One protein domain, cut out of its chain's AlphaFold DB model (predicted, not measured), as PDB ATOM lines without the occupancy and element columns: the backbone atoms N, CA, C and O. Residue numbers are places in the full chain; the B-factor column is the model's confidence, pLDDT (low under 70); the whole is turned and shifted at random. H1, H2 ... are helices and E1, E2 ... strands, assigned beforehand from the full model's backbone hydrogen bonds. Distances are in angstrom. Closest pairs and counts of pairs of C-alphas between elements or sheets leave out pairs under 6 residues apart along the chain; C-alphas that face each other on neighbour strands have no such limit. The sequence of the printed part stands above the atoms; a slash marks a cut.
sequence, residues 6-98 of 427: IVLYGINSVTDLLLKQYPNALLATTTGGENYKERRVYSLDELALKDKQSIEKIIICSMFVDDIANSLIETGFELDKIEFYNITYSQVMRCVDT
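What this domain is: This is residues 6 to 98 of the 427 residues of an uncharacterized protein of Pseudoalteromonas luteoviolacea H33 (UniProt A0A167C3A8). A strongly twisted six-stranded sheet makes the core, with helix H1 packed on one face and H2 and H3 on the other. Five of its strands run parallel, and the last, E6, folds back on E5 as an edge hairpin. The printed part has 93 residues, with three named helices and six named strands in the order E1 H1 E2 E3 H2 E4 H3 E5 E6; the sheet's order is E3 E2 E1 E4 E5 E6, mixed. The class is mixed, helices and strands; the whole is compact, with a radius of gyration of the C-alphas of 12.0 A, and rounded, spanning 31 by 27 by 21 A.

How they stand to each other: Begin at E1, residues 6 to 9, an inner strand. H1, residues 13 to 21, is on the sheet at a height of 8.0 A, and the closest C-alphas of E1 and H1 are those of Leu 8 and Thr 15, 6.5 A apart. E2, residues 26 to 28, is parallel to E1, with N 8 and O 26 at 2.8 A; E1, H1 and E2 form a strand-helix-strand unit, two parallel neighbour strands with a helix between them along the chain, with a right-handed crossover. E3, residues 39 to 42, is an edge strand parallel to E2, with N 42 and O 27 at 2.8 A. H2, residues 44 to 48, is on the face opposite H1 and only just over E2, on which 3 of its 5 C-alphas fall. E4, residues 55 to 60, is parallel to E1, with N 9 and O 59 at 2.8 A; E3, H2 and E4 form a split unit, with E2 and E1 between its strands, and its crossover is right-handed. H1 lies over E4, along the strands, at 26 degrees on the local plane. H3, residues 65 to 74, is on the same face as H2, over E4 at a height of 9.5 A, and runs along the strands at 12 degrees to E4 on the local plane. H2 and H3 are close but not clearly touching; their closest C-alphas, Leu 44 and Leu 72, are 7.5 A apart. E5, residues 82 to 86, is parallel to E4, with N 83 and O 58 at 2.8 A, and completes the unit E4, H3, E5, also right-handed. E6, residues 91 to 94, is antiparallel to E5 in a hairpin, with N 84 and O 93 at 2.8 A. In H2 and H3 every O i to N i+4 pair is within hydrogen-bond range; in H1, 3 of 5 are.

Where its parts are: Find C-alpha 6 at (237.351, 203.750, 297.384), where E1 begins. H1 is 13.3 A long from first to last C-alpha, E4 13.8 A, H3 14.1 A and E5 12.7 A. H3 starts at C-alpha 65, (243.594, 219.398, 297.617), and E6 ends at C-alpha 94, (233.428, 216.452, 300.329).

The domain as a whole: The two C-alphas farthest apart, those of Glu 38 and Asp 97, are 33.9 A apart. The printed part has no cut and no long link. Its mean pLDDT is 96.5, and no printed residue is under 70.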
ATOM      1  N   ILE A   6     236.885 202.494 296.798       98.19
ATOM      2  CA  ILE A   6     237.351 203.750 297.384       98.19
ATOM      3  C   ILE A   6     238.807 203.937 296.970       98.19
ATOM      4  O   ILE A   6     239.594 202.987 297.016       98.19
ATOM      5  N   VAL A   7     239.170 205.150 296.568       98.62
ATOM      6  CA  VAL A   7     240.546 205.511 296.209       98.62
ATOM      7  C   VAL A   7     241.114 206.428 297.283       98.62
ATOM      8  O   VAL A   7     240.484 207.420 297.633       98.62
ATOM      9  N   LEU A   8     242.305 206.123 297.793       98.69
ATOM     10  CA  LEU A   8     243.086 207.026 298.637       98.69
ATOM     11  C   LEU A   8     244.173 207.666 297.770       98.69
ATOM     12  O   LEU A   8     245.076 206.973 297.296       98.69
ATOM     13  N   TYR A   9     244.059 208.974 297.537       98.56
ATOM     14  CA  TYR A   9     244.937 209.723 296.643       98.56
ATOM     15  C   TYR A   9     246.011 210.472 297.443       98.56
ATOM     16  O   TYR A   9     245.731 211.461 298.118       98.56
ATOM     17  N   GLY A  10     247.254 210.008 297.360       97.81
ATOM     18  CA  GLY A  10     248.390 210.450 298.167       97.81
ATOM     19  C   GLY A  10     248.859 209.360 299.131       97.81
ATOM     20  O   GLY A  10     248.056 208.563 299.622       97.81
ATOM     21  N   ILE A  11     250.165 209.332 299.415       97.50
ATOM     22  CA  ILE A  11     250.804 208.338 300.288       97.50
ATOM     23  C   ILE A  11     251.503 209.045 301.450       97.50
ATOM     24  O   ILE A  11     252.562 209.645 301.275       97.50
ATOM     25  N   ASN A  12     250.909 208.986 302.642       96.44
ATOM     26  CA  ASN A  12     251.475 209.507 303.888       96.44
ATOM     27  C   ASN A  12     250.773 208.902 305.125       96.44
ATOM     28  O   ASN A  12     250.065 207.898 305.037       96.44
ATOM     29  N   SER A  13     250.965 209.510 306.299       96.56
ATOM     30  CA  SER A  13     250.351 209.073 307.557       96.56
ATOM     31  C   SER A  13     248.815 209.126 307.563       96.56
ATOM     32  O   SER A  13     248.189 208.332 308.262       96.56
ATOM     33  N   VAL A  14     248.193 210.010 306.776       97.38
ATOM     34  CA  VAL A  14     246.733 210.051 306.594       97.38
ATOM     35  C   VAL A  14     246.264 208.842 305.792       97.38
ATOM     36  O   VAL A  14     245.279 208.210 306.168       97.38
ATOM     37  N   THR A  15     246.998 208.455 304.746       98.12
ATOM     38  CA  THR A  15     246.731 207.214 304.003       98.12
ATOM     39  C   THR A  15     246.727 206.013 304.943       98.12
ATOM     40  O   THR A  15     245.831 205.179 304.882       98.12
ATOM     41  N   ASP A  16     247.685 205.956 305.868       97.88
ATOM     42  CA  ASP A  16     247.773 204.893 306.870       97.88
ATOM     43  C   ASP A  16     246.615 204.873 307.861       97.88
ATOM     44  O   ASP A  16     246.145 203.798 308.245       97.88
ATOM     45  N   LEU A  17     246.154 206.050 308.280       97.12
ATOM     46  CA  LEU A  17     244.972 206.185 309.117       97.12
ATOM     47  C   LEU A  17     243.734 205.662 308.380       97.12
ATOM     48  O   LEU A  17     243.014 204.813 308.907       97.12
ATOM     49  N   LEU A  18     243.523 206.121 307.147       97.75
ATOM     50  CA  LEU A  18     242.347 205.789 306.350       97.75
ATOM     51  C   LEU A  18     242.356 204.343 305.847       97.75
ATOM     52  O   LEU A  18     241.291 203.748 305.739       97.75
ATOM     53  N   LEU A  19     243.518 203.723 305.629       98.06
ATOM     54  CA  LEU A  19     243.619 202.298 305.289       98.06
ATOM     55  C   LEU A  19     243.083 201.376 306.390       98.06
ATOM     56  O   LEU A  19     242.650 200.267 306.090       98.06
ATOM     57  N   LYS A  20     243.070 201.815 307.656       97.38
ATOM     58  CA  LYS A  20     242.429 201.055 308.744       97.38
ATOM     59  C   LYS A  20     240.909 201.026 308.589       97.38
ATOM     60  O   LYS A  20     240.286 200.020 308.909       97.38
ATOM     61  N   GLN A  21     240.328 202.120 308.097       97.06
ATOM     62  CA  GLN A  21     238.892 202.251 307.847       97.06
ATOM     63  C   GLN A  21     238.487 201.653 306.490       97.06
ATOM     64  O   GLN A  21     237.423 201.053 306.369       97.06
ATOM     65  N   TYR A  22     239.358 201.773 305.487       97.31
ATOM     66  CA  TYR A  22     239.141 201.332 304.113       97.31
ATOM     67  C   TYR A  22     240.230 200.336 303.684       97.31
ATOM     68  O   TYR A  22     241.062 200.637 302.822       97.31
ATOM     69  N   PRO A  23     240.241 199.116 304.253       97.00
ATOM     70  CA  PRO A  23     241.320 198.154 304.037       97.00
ATOM     71  C   PRO A  23     241.433 197.675 302.589       97.00
ATOM     72  O   PRO A  23     242.499 197.205 302.209       97.00
ATOM     73  N   ASN A  24     240.392 197.825 301.768       96.38
ATOM     74  CA  ASN A  24     240.387 197.429 300.354       96.38
ATOM     75  C   ASN A  24     240.536 198.616 299.388       96.38
ATOM     76  O   ASN A  24     240.322 198.451 298.188       96.38
ATOM     77  N   ALA A  25     240.872 199.808 299.893       97.94
ATOM     78  CA  ALA A  25     241.014 200.976 299.040       97.94
ATOM     79  C   ALA A  25     242.158 200.817 298.028       97.94
ATOM     80  O   ALA A  25     243.227 200.275 298.339       97.94
ATOM     81  N   LEU A  26     241.922 201.331 296.821       98.06
ATOM     82  CA  LEU A  26     242.960 201.538 295.822       98.06
ATOM     83  C   LEU A  26     243.836 202.711 296.261       98.06
ATOM     84  O   LEU A  26     243.341 203.686 296.820       98.06
ATOM     85  N   LEU A  27     245.131 202.624 295.989       98.50
ATOM     86  CA  LEU A  27     246.073 203.700 296.271       98.50
ATOM     87  C   LEU A  27     246.410 204.414 294.971       98.50
ATOM     88  O   LEU A  27     246.672 203.742 293.976       98.50
ATOM     89  N   ALA A  28     246.417 205.742 294.968       98.44
ATOM     90  CA  ALA A  28     246.792 206.520 293.793       98.44
ATOM     91  C   ALA A  28     247.692 207.707 294.152       98.44
ATOM     92  O   ALA A  28     247.600 208.252 295.250       98.44
ATOM     93  N   THR A  29     248.544 208.118 293.221       98.25
ATOM     94  CA  THR A  29     249.306 209.377 293.253       98.25
ATOM     95  C   THR A  29     249.308 209.988 291.852       98.25
ATOM     96  O   THR A  29     248.855 209.364 290.894       98.25
ATOM     97  N   THR A  30     249.803 211.221 291.701       97.12
ATOM     98  CA  THR A  30     249.879 211.873 290.382       97.12
ATOM     99  C   THR A  30     250.708 211.053 289.399       97.12
ATOM    100  O   THR A  30     250.262 210.809 288.281       97.12
ATOM    101  N   THR A  31     251.876 210.573 289.827       96.81
ATOM    102  CA  THR A  31     252.802 209.821 288.970       96.81
ATOM    103  C   THR A  31     252.585 208.314 289.012       96.81
ATOM    104  O   THR A  31     252.770 207.668 287.986       96.81
ATOM    105  N   GLY A  32     252.178 207.760 290.159       95.88
ATOM    106  CA  GLY A  32     252.029 206.320 290.376       95.88
ATOM    107  C   GLY A  32     253.257 205.480 290.011       95.88
ATOM    108  O   GLY A  32     254.364 205.981 289.797       95.88
ATOM    109  N   GLY A  33     253.036 204.167 289.913       89.69
ATOM    110  CA  GLY A  33     254.055 203.188 289.518       89.69
ATOM    111  C   GLY A  33     254.867 202.618 290.682       89.69
ATOM    112  O   GLY A  33     255.525 201.587 290.526       89.69
ATOM    113  N   GLU A  34     254.790 203.227 291.863       94.81
ATOM    114  CA  GLU A  34     255.363 202.699 293.093       94.81
ATOM    115  C   GLU A  34     254.491 201.612 293.752       94.81
ATOM    116  O   GLU A  34     253.312 201.417 293.442       94.81
ATOM    117  N   ASN A  35     255.089 200.900 294.709       95.81
ATOM    118  CA  ASN A  35     254.367 200.040 295.641       95.81
ATOM    119  C   ASN A  35     254.380 200.669 297.035       95.81
ATOM    120  O   ASN A  35     255.416 201.141 297.502       95.81
ATOM    121  N   TYR A  36     253.254 200.593 297.738       97.38
ATOM    122  CA  TYR A  36     253.123 201.011 299.128       97.38
ATOM    123  C   TYR A  36     252.461 199.904 299.947       97.38
ATOM    124  O   TYR A  36     251.347 199.488 299.641       97.38
ATOM    125  N   LYS A  37     253.156 199.401 300.978       95.31
ATOM    126  CA  LYS A  37     252.701 198.264 301.808       95.31
ATOM    127  C   LYS A  37     252.207 197.078 300.968       95.31
ATOM    128  O   LYS A  37     251.103 196.584 301.170       95.31
ATOM    129  N   GLU A  38     253.027 196.679 299.992       96.19
ATOM    130  CA  GLU A  38     252.763 195.565 299.060       96.19
ATOM    131  C   GLU A  38     251.574 195.784 298.107       96.19
ATOM    132  O   GLU A  38     251.154 194.871 297.400       96.19
ATOM    133  N   ARG A  39     251.041 197.008 298.041       96.75
ATOM    134  CA  ARG A  39     249.971 197.389 297.117       96.75
ATOM    135  C   ARG A  39     250.528 198.269 296.015       96.75
ATOM    136  O   ARG A  39     251.290 199.192 296.289       96.75
ATOM    137  N   ARG A  40     250.082 198.028 294.785       97.44
ATOM    138  CA  ARG A  40     250.360 198.915 293.654       97.44
ATOM    139  C   ARG A  40     249.682 200.266 293.863       97.44
ATOM    140  O   ARG A  40     248.498 200.308 294.202       97.44
ATOM    141  N   VAL A  41     250.422 201.338 293.601       98.25
ATOM    142  CA  VAL A  41     249.906 202.705 293.555       98.25
ATOM    143  C   VAL A  41     249.671 203.097 292.098       98.25
ATOM    144  O   VAL A  41     250.575 203.016 291.267       98.25
ATOM    145  N   TYR A  42     248.433 203.468 291.781       98.19
ATOM    146  CA  TYR A  42     248.020 203.872 290.441       98.19
ATOM    147  C   TYR A  42     248.428 205.318 290.155       98.19
ATOM    148  O   TYR A  42     248.340 206.170 291.041       98.19
ATOM    149  N   SER A  43     248.829 205.610 288.920       98.31
ATOM    150  CA  SER A  43     248.984 206.999 288.472       98.31
ATOM    151  C   SER A  43     247.623 207.654 288.222       98.31
ATOM    152  O   SER A  43     246.604 206.961 288.118       98.31
ATOM    153  N   LEU A  44     247.586 208.984 288.081       97.69
ATOM    154  CA  LEU A  44     246.366 209.685 287.674       97.69
ATOM    155  C   LEU A  44     245.856 209.176 286.315       97.69
ATOM    156  O   LEU A  44     244.662 208.916 286.173       97.69
ATOM    157  N   ASP A  45     246.759 208.962 285.357       97.44
ATOM    158  CA  ASP A  45     246.420 208.448 284.025       97.44
ATOM    159  C   ASP A  45     245.858 207.023 284.095       97.44
ATOM    160  O   ASP A  45     244.834 206.711 283.488       97.44
ATOM    161  N   GLU A  46     246.483 206.145 284.884       97.44
ATOM    162  CA  GLU A  46     245.993 204.779 285.090       97.44
ATOM    163  C   GLU A  46     244.630 204.763 285.789       97.44
ATOM    164  O   GLU A  46     243.781 203.920 285.485       97.44
ATOM    165  N   LEU A  47     244.415 205.686 286.729       96.75
ATOM    166  CA  LEU A  47     243.150 205.849 287.429       96.75
ATOM    167  C   LEU A  47     242.054 206.368 286.486       96.75
ATOM    168  O   LEU A  47     240.933 205.866 286.533       96.75
ATOM    169  N   ALA A  48     242.379 207.312 285.597       95.56
ATOM    170  CA  ALA A  48     241.458 207.889 284.617       95.56
ATOM    171  C   ALA A  48     240.949 206.869 283.581       95.56
ATOM    172  O   ALA A  48     239.839 207.023 283.060       95.56
ATOM    173  N   LEU A  49     241.741 205.824 283.310       96.06
ATOM    174  CA  LEU A  49     241.387 204.701 282.434       96.06
ATOM    175  C   LEU A  49     240.485 203.651 283.105       96.06
ATOM    176  O   LEU A  49     239.964 202.771 282.416       96.06
ATOM    177  N   LYS A  50     240.303 203.693 284.432       93.88
ATOM    178  CA  LYS A  50     239.385 202.776 285.124       93.88
ATOM    179  C   LYS A  50     237.931 203.144 284.855       93.88
ATOM    180  O   LYS A  50     237.591 204.289 284.568       93.88
ATOM    181  N   ASP A  51     237.053 202.157 285.017       93.62
ATOM    182  CA  ASP A  51     235.615 202.399 285.014       93.62
ATOM    183  C   ASP A  51     235.236 203.325 286.180       93.62
ATOM    184  O   ASP A  51     235.220 202.919 287.344       93.62
ATOM    185  N   LYS A  52     234.912 204.579 285.859       92.31
ATOM    186  CA  LYS A  52     234.531 205.609 286.833       92.31
ATOM    187  C   LYS A  52     233.242 205.261 287.583       92.31
ATOM    188  O   LYS A  52     233.028 205.781 288.677       92.31
ATOM    189  N   GLN A  53     232.395 204.382 287.038       91.19
ATOM    190  CA  GLN A  53     231.209 203.886 287.745       91.19
ATOM    191  C   GLN A  53     231.565 202.876 288.837       91.19
ATOM    192  O   GLN A  53     230.817 202.731 289.800       91.19
ATOM    193  N   SER A  54     232.723 202.217 288.721       94.75
ATOM    194  CA  SER A  54     233.256 201.337 289.764       94.75
ATOM    195  C   SER A  54     233.942 202.101 290.900       94.75
ATOM    196  O   SER A  54     234.253 201.501 291.922       94.75
ATOM    197  N   ILE A  55     234.187 203.408 290.752       96.88
ATOM    198  CA  ILE A  55     234.761 204.257 291.802       96.88
ATOM    199  C   ILE A  55     233.624 204.972 292.535       96.88
ATOM    200  O   ILE A  55     232.928 205.821 291.967       96.88
ATOM    201  N   GLU A  56     233.460 204.617 293.809       97.25
ATOM    202  CA  GLU A  56     232.506 205.247 294.723       97.25
ATOM    203  C   GLU A  56     232.908 206.688 294.996       97.25
ATOM    204  O   GLU A  56     232.118 207.611 294.824       97.25
ATOM    205  N   LYS A  57     234.166 206.852 295.417       97.94
ATOM    206  CA  LYS A  57     234.746 208.121 295.826       97.94
ATOM    207  C   LYS A  57     236.264 208.075 295.881       97.94
ATOM    208  O   LYS A  57     236.878 207.011 296.015       97.94
ATOM    209  N   ILE A  58     236.852 209.260 295.818       98.69
ATOM    210  CA  ILE A  58     238.288 209.499 295.899       98.69
ATOM    211  C   ILE A  58     238.537 210.389 297.105       98.69
ATOM    212  O   ILE A  58     238.015 211.494 297.154       98.69
ATOM    213  N   ILE A  59     239.331 209.924 298.064       98.62
ATOM    214  CA  ILE A  59     239.712 210.694 299.246       98.62
ATOM    215  C   ILE A  59     241.145 211.183 299.053       98.62
ATOM    216  O   ILE A  59     242.086 210.388 299.023       98.62
ATOM    217  N   ILE A  60     241.317 212.496 298.929       98.69
ATOM    218  CA  ILE A  60     242.618 213.151 298.835       98.69
ATOM    219  C   ILE A  60     243.262 213.165 300.225       98.69
ATOM    220  O   ILE A  60     242.777 213.799 301.163       98.69
ATOM    221  N   CYS A  61     244.385 212.465 300.346       98.25
ATOM    222  CA  CYS A  61     245.212 212.365 301.547       98.25
ATOM    223  C   CYS A  61     246.335 213.416 301.561       98.25
ATOM    224  O   CYS A  61     247.276 213.293 302.334       98.25
ATOM    225  N   SER A  62     246.296 214.415 300.680       96.69
ATOM    226  CA  SER A  62     247.343 215.423 300.479       96.69
ATOM    227  C   SER A  62     246.875 216.812 300.910       96.69
ATOM    228  O   SER A  62     245.684 217.101 300.889       96.69
ATOM    229  N   MET A  63     247.821 217.693 301.240       94.75
ATOM    230  CA  MET A  63     247.536 219.115 301.462       94.75
ATOM    231  C   MET A  63     247.259 219.889 300.161       94.75
ATOM    232  O   MET A  63     246.676 220.966 300.212       94.75
ATOM    233  N   PHE A  64     247.640 219.341 299.001       96.56
ATOM    234  CA  PHE A  64     247.405 219.934 297.675       96.56
ATOM    235  C   PHE A  64     246.013 219.571 297.136       96.56
ATOM    236  O   PHE A  64     245.885 219.003 296.053       96.56
ATOM    237  N   VAL A  65     244.970 219.817 297.934       96.31
ATOM    238  CA  VAL A  65     243.594 219.398 297.617       96.31
ATOM    239  C   VAL A  65     243.117 220.017 296.307       96.31
ATOM    240  O   VAL A  65     242.623 219.286 295.457       96.31
ATOM    241  N   ASP A  66     243.321 221.321 296.118       95.81
ATOM    242  CA  ASP A  66     242.819 222.053 294.951       95.81
ATOM    243  C   ASP A  66     243.450 221.550 293.646       95.81
ATOM    244  O   ASP A  66     242.738 221.206 292.704       95.81
ATOM    245  N   ASP A  67     244.780 221.432 293.601       97.12
ATOM    246  CA  ASP A  67     245.508 220.975 292.411       97.12
ATOM    247  C   ASP A  67     245.111 219.542 292.027       97.12
ATOM    248  O   ASP A  67     244.884 219.231 290.854       97.12
ATOM    249  N   ILE A  68     244.984 218.661 293.025       98.06
ATOM    250  CA  ILE A  68     244.607 217.262 292.810       98.06
ATOM    251  C   ILE A  68     243.142 217.157 292.388       98.06
ATOM    252  O   ILE A  68     242.841 216.432 291.442       98.06
ATOM    253  N   ALA A  69     242.232 217.873 293.052       97.44
ATOM    254  CA  ALA A  69     240.817 217.881 292.699       97.44
ATOM    255  C   ALA A  69     240.610 218.401 291.271       97.44
ATOM    256  O   ALA A  69     239.899 217.762 290.500       97.44
ATOM    257  N   ASN A  70     241.289 219.485 290.884       96.56
ATOM    258  CA  ASN A  70     241.248 220.002 289.514       96.56
ATOM    259  C   ASN A  70     241.783 218.974 288.509       96.56
ATOM    260  O   ASN A  70     241.114 218.696 287.520       96.56
ATOM    261  N   SER A  71     242.910 218.321 288.804       98.00
ATOM    262  CA  SER A  71     243.471 217.271 287.937       98.00
ATOM    263  C   SER A  71     242.528 216.060 287.789       98.00
ATOM    264  O   SER A  71     242.400 215.462 286.719       98.00
ATOM    265  N   LEU A  72     241.821 215.685 288.858       97.75
ATOM    266  CA  LEU A  72     240.795 214.639 288.825       97.75
ATOM    267  C   LEU A  72     239.577 215.069 287.988       97.75
ATOM    268  O   LEU A  72     239.064 214.284 287.191       97.75
ATOM    269  N   ILE A  73     239.131 216.319 288.109       96.94
ATOM    270  CA  ILE A  73     238.018 216.857 287.311       96.94
ATOM    271  C   ILE A  73     238.394 216.918 285.827       96.94
ATOM    272  O   ILE A  73     237.615 216.482 284.980       96.94
ATOM    273  N   GLU A  74     239.603 217.377 285.502       97.31
ATOM    274  CA  GLU A  74     240.131 217.427 284.132       97.31
ATOM    275  C   GLU A  74     240.219 216.037 283.485       97.31
ATOM    276  O   GLU A  74     240.021 215.892 282.278       97.31
ATOM    277  N   THR A  75     240.430 214.989 284.286       97.00
ATOM    278  CA  THR A  75     240.412 213.585 283.835       97.00
ATOM    279  C   THR A  75     239.009 212.954 283.829       97.00
ATOM    280  O   THR A  75     238.826 211.780 283.466       97.00
ATOM    281  N   GLY A  76     237.986 213.746 284.157       96.50
ATOM    282  CA  GLY A  76     236.569 213.419 284.029       96.50
ATOM    283  C   GLY A  76     235.932 212.798 285.271       96.50
ATOM    284  O   GLY A  76     234.929 212.100 285.126       96.50
ATOM    285  N   PHE A  77     236.515 212.965 286.461       97.25
ATOM    286  CA  PHE A  77     235.833 212.638 287.715       97.25
ATOM    287  C   PHE A  77     234.846 213.744 288.105       97.25
ATOM    288  O   PHE A  77     235.108 214.930 287.926       97.25
ATOM    289  N   GLU A  78     233.699 213.349 288.650       96.75
ATOM    290  CA  GLU A  78     232.686 214.282 289.141       96.75
ATOM    291  C   GLU A  78     233.106 214.832 290.515       96.75
ATOM    292  O   GLU A  78     233.580 214.086 291.375       96.75
ATOM    293  N   LEU A  79     232.944 216.143 290.732       95.94
ATOM    294  CA  LEU A  79     233.367 216.827 291.965       95.94
ATOM    295  C   LEU A  79     232.689 216.262 293.229       95.94
ATOM    296  O   LEU A  79     233.270 216.286 294.312       95.94
ATOM    297  N   ASP A  80     231.468 215.750 293.105       96.75
ATOM    298  CA  ASP A  80     230.681 215.178 294.200       96.75
ATOM    299  C   ASP A  80     231.231 213.840 294.727       96.75
ATOM    300  O   ASP A  80     230.903 213.473 295.863       96.75
ATOM    301  N   LYS A  81     232.079 213.164 293.937       97.38
ATOM    302  CA  LYS A  81     232.838 211.954 294.296       97.38
ATOM    303  C   LYS A  81     234.214 212.246 294.890       97.38
ATOM    304  O   LYS A  81     234.897 211.314 295.324       97.38
ATOM    305  N   ILE A  82     234.659 213.501 294.871       98.31
ATOM    306  CA  ILE A  82     235.967 213.894 295.389       98.31
ATOM    307  C   ILE A  82     235.784 214.382 296.826       98.31
ATOM    308  O   ILE A  82     235.038 215.316 297.118       98.31
ATOM    309  N   GLU A  83     236.481 213.720 297.733       98.56
ATOM    310  CA  GLU A  83     236.588 214.045 299.144       98.56
ATOM    311  C   GLU A  83     238.055 214.334 299.480       98.56
ATOM    312  O   GLU A  83     238.972 213.976 298.742       98.56
ATOM    313  N   PHE A  84     238.305 214.949 300.626       98.38
ATOM    314  CA  PHE A  84     239.647 215.137 301.157       98.38
ATOM    315  C   PHE A  84     239.650 214.956 302.667       98.38
ATOM    316  O   PHE A  84     238.653 215.201 303.350       98.38
ATOM    317  N   TYR A  85     240.781 214.521 303.207       98.06
ATOM    318  CA  TYR A  85     240.959 214.477 304.649       98.06
ATOM    319  C   TYR A  85     241.326 215.870 305.163       98.06
ATOM    320  O   TYR A  85     242.438 216.362 304.958       98.06
ATOM    321  N   ASN A  86     240.391 216.509 305.854       96.44
ATOM    322  CA  ASN A  86     240.629 217.782 306.502       96.44
ATOM    323  C   ASN A  86     241.403 217.554 307.807       96.44
ATOM    324  O   ASN A  86     240.846 217.095 308.806       96.44
ATOM    325  N   ILE A  87     242.691 217.899 307.804       93.00
ATOM    326  CA  ILE A  87     243.579 217.722 308.960       93.00
ATOM    327  C   ILE A  87     243.166 218.556 310.180       93.00
ATOM    328  O   ILE A  87     243.384 218.121 311.307       93.00
ATOM    329  N   THR A  88     242.546 219.723 309.978       89.50
ATOM    330  CA  THR A  88     242.119 220.618 311.064       89.50
ATOM    331  C   THR A  88     240.992 219.994 311.875       89.50
ATOM    332  O   THR A  88     241.010 220.056 313.101       89.50
ATOM    333  N   TYR A  89     240.041 219.357 311.196       90.94
ATOM    334  CA  TYR A  89     238.899 218.701 311.835       90.94
ATOM    335  C   TYR A  89     239.094 217.194 312.032       90.94
ATOM    336  O   TYR A  89     238.250 216.544 312.637       90.94
ATOM    337  N   SER A  90     240.200 216.634 311.529       94.25
ATOM    338  CA  SER A  90     240.480 215.192 311.532       94.25
ATOM    339  C   SER A  90     239.328 214.351 310.969       94.25
ATOM    340  O   SER A  90     238.976 213.305 311.510       94.25
ATOM    341  N   GLN A  91     238.726 214.823 309.875       96.50
ATOM    342  CA  GLN A  91     237.575 214.182 309.240       96.50
ATOM    343  C   GLN A  91     237.673 214.249 307.717       96.50
ATOM    344  O   GLN A  91     238.322 215.133 307.159       96.50
ATOM    345  N   VAL A  92     236.995 213.326 307.039       97.44
ATOM    346  CA  VAL A  92     236.855 213.357 305.581       97.44
ATOM    347  C   VAL A  92     235.708 214.296 305.207       97.44
ATOM    348  O   VAL A  92     234.614 214.182 305.754       97.44
ATOM    349  N   MET A  93     235.965 215.234 304.296       97.25
ATOM    350  CA  MET A  93     235.007 216.233 303.818       97.25
ATOM    351  C   MET A  93     234.861 216.144 302.303       97.25
ATOM    352  O   MET A  93     235.826 215.839 301.605       97.25
ATOM    353  N   ARG A  94     233.670 216.436 301.777       97.31
ATOM    354  CA  ARG A  94     233.428 216.452 300.329       97.31
ATOM    355  C   ARG A  94     233.918 217.767 299.738       97.31
ATOM    356  O   ARG A  94     233.623 218.829 300.279       97.31
ATOM    357  N   CYS A  95     234.615 217.713 298.604       95.62
ATOM    358  CA  CYS A  95     235.098 218.916 297.925       95.62
ATOM    359  C   CYS A  95     233.936 219.807 297.463       95.62
ATOM    360  O   CYS A  95     234.022 221.027 297.569       95.62
ATOM    361  N   VAL A  96     232.823 219.218 297.006       94.50
ATOM    362  CA  VAL A  96     231.638 219.980 296.571       94.50
ATOM    363  C   VAL A  96     231.062 220.878 297.672       94.50
ATOM    364  O   VAL A  96     230.585 221.968 297.373       94.50
ATOM    365  N   ASP A  97     231.183 220.473 298.938       91.31
ATOM    366  CA  ASP A  97     230.675 221.234 300.083       91.31
ATOM    367  C   ASP A  97     231.616 222.396 300.472       91.31
ATOM    368  O   ASP A  97     231.251 223.252 301.276       91.31
ATOM    369  N   THR A  98     232.829 222.448 299.904       88.88
ATOM    370  CA  THR A  98     233.850 223.466 300.212       88.88
ATOM    371  C   THR A  98     234.130 224.436 299.064       88.88
ATOM    372  O   THR A  98     234.788 225.457 299.275       88.88
TER     373      THR A  98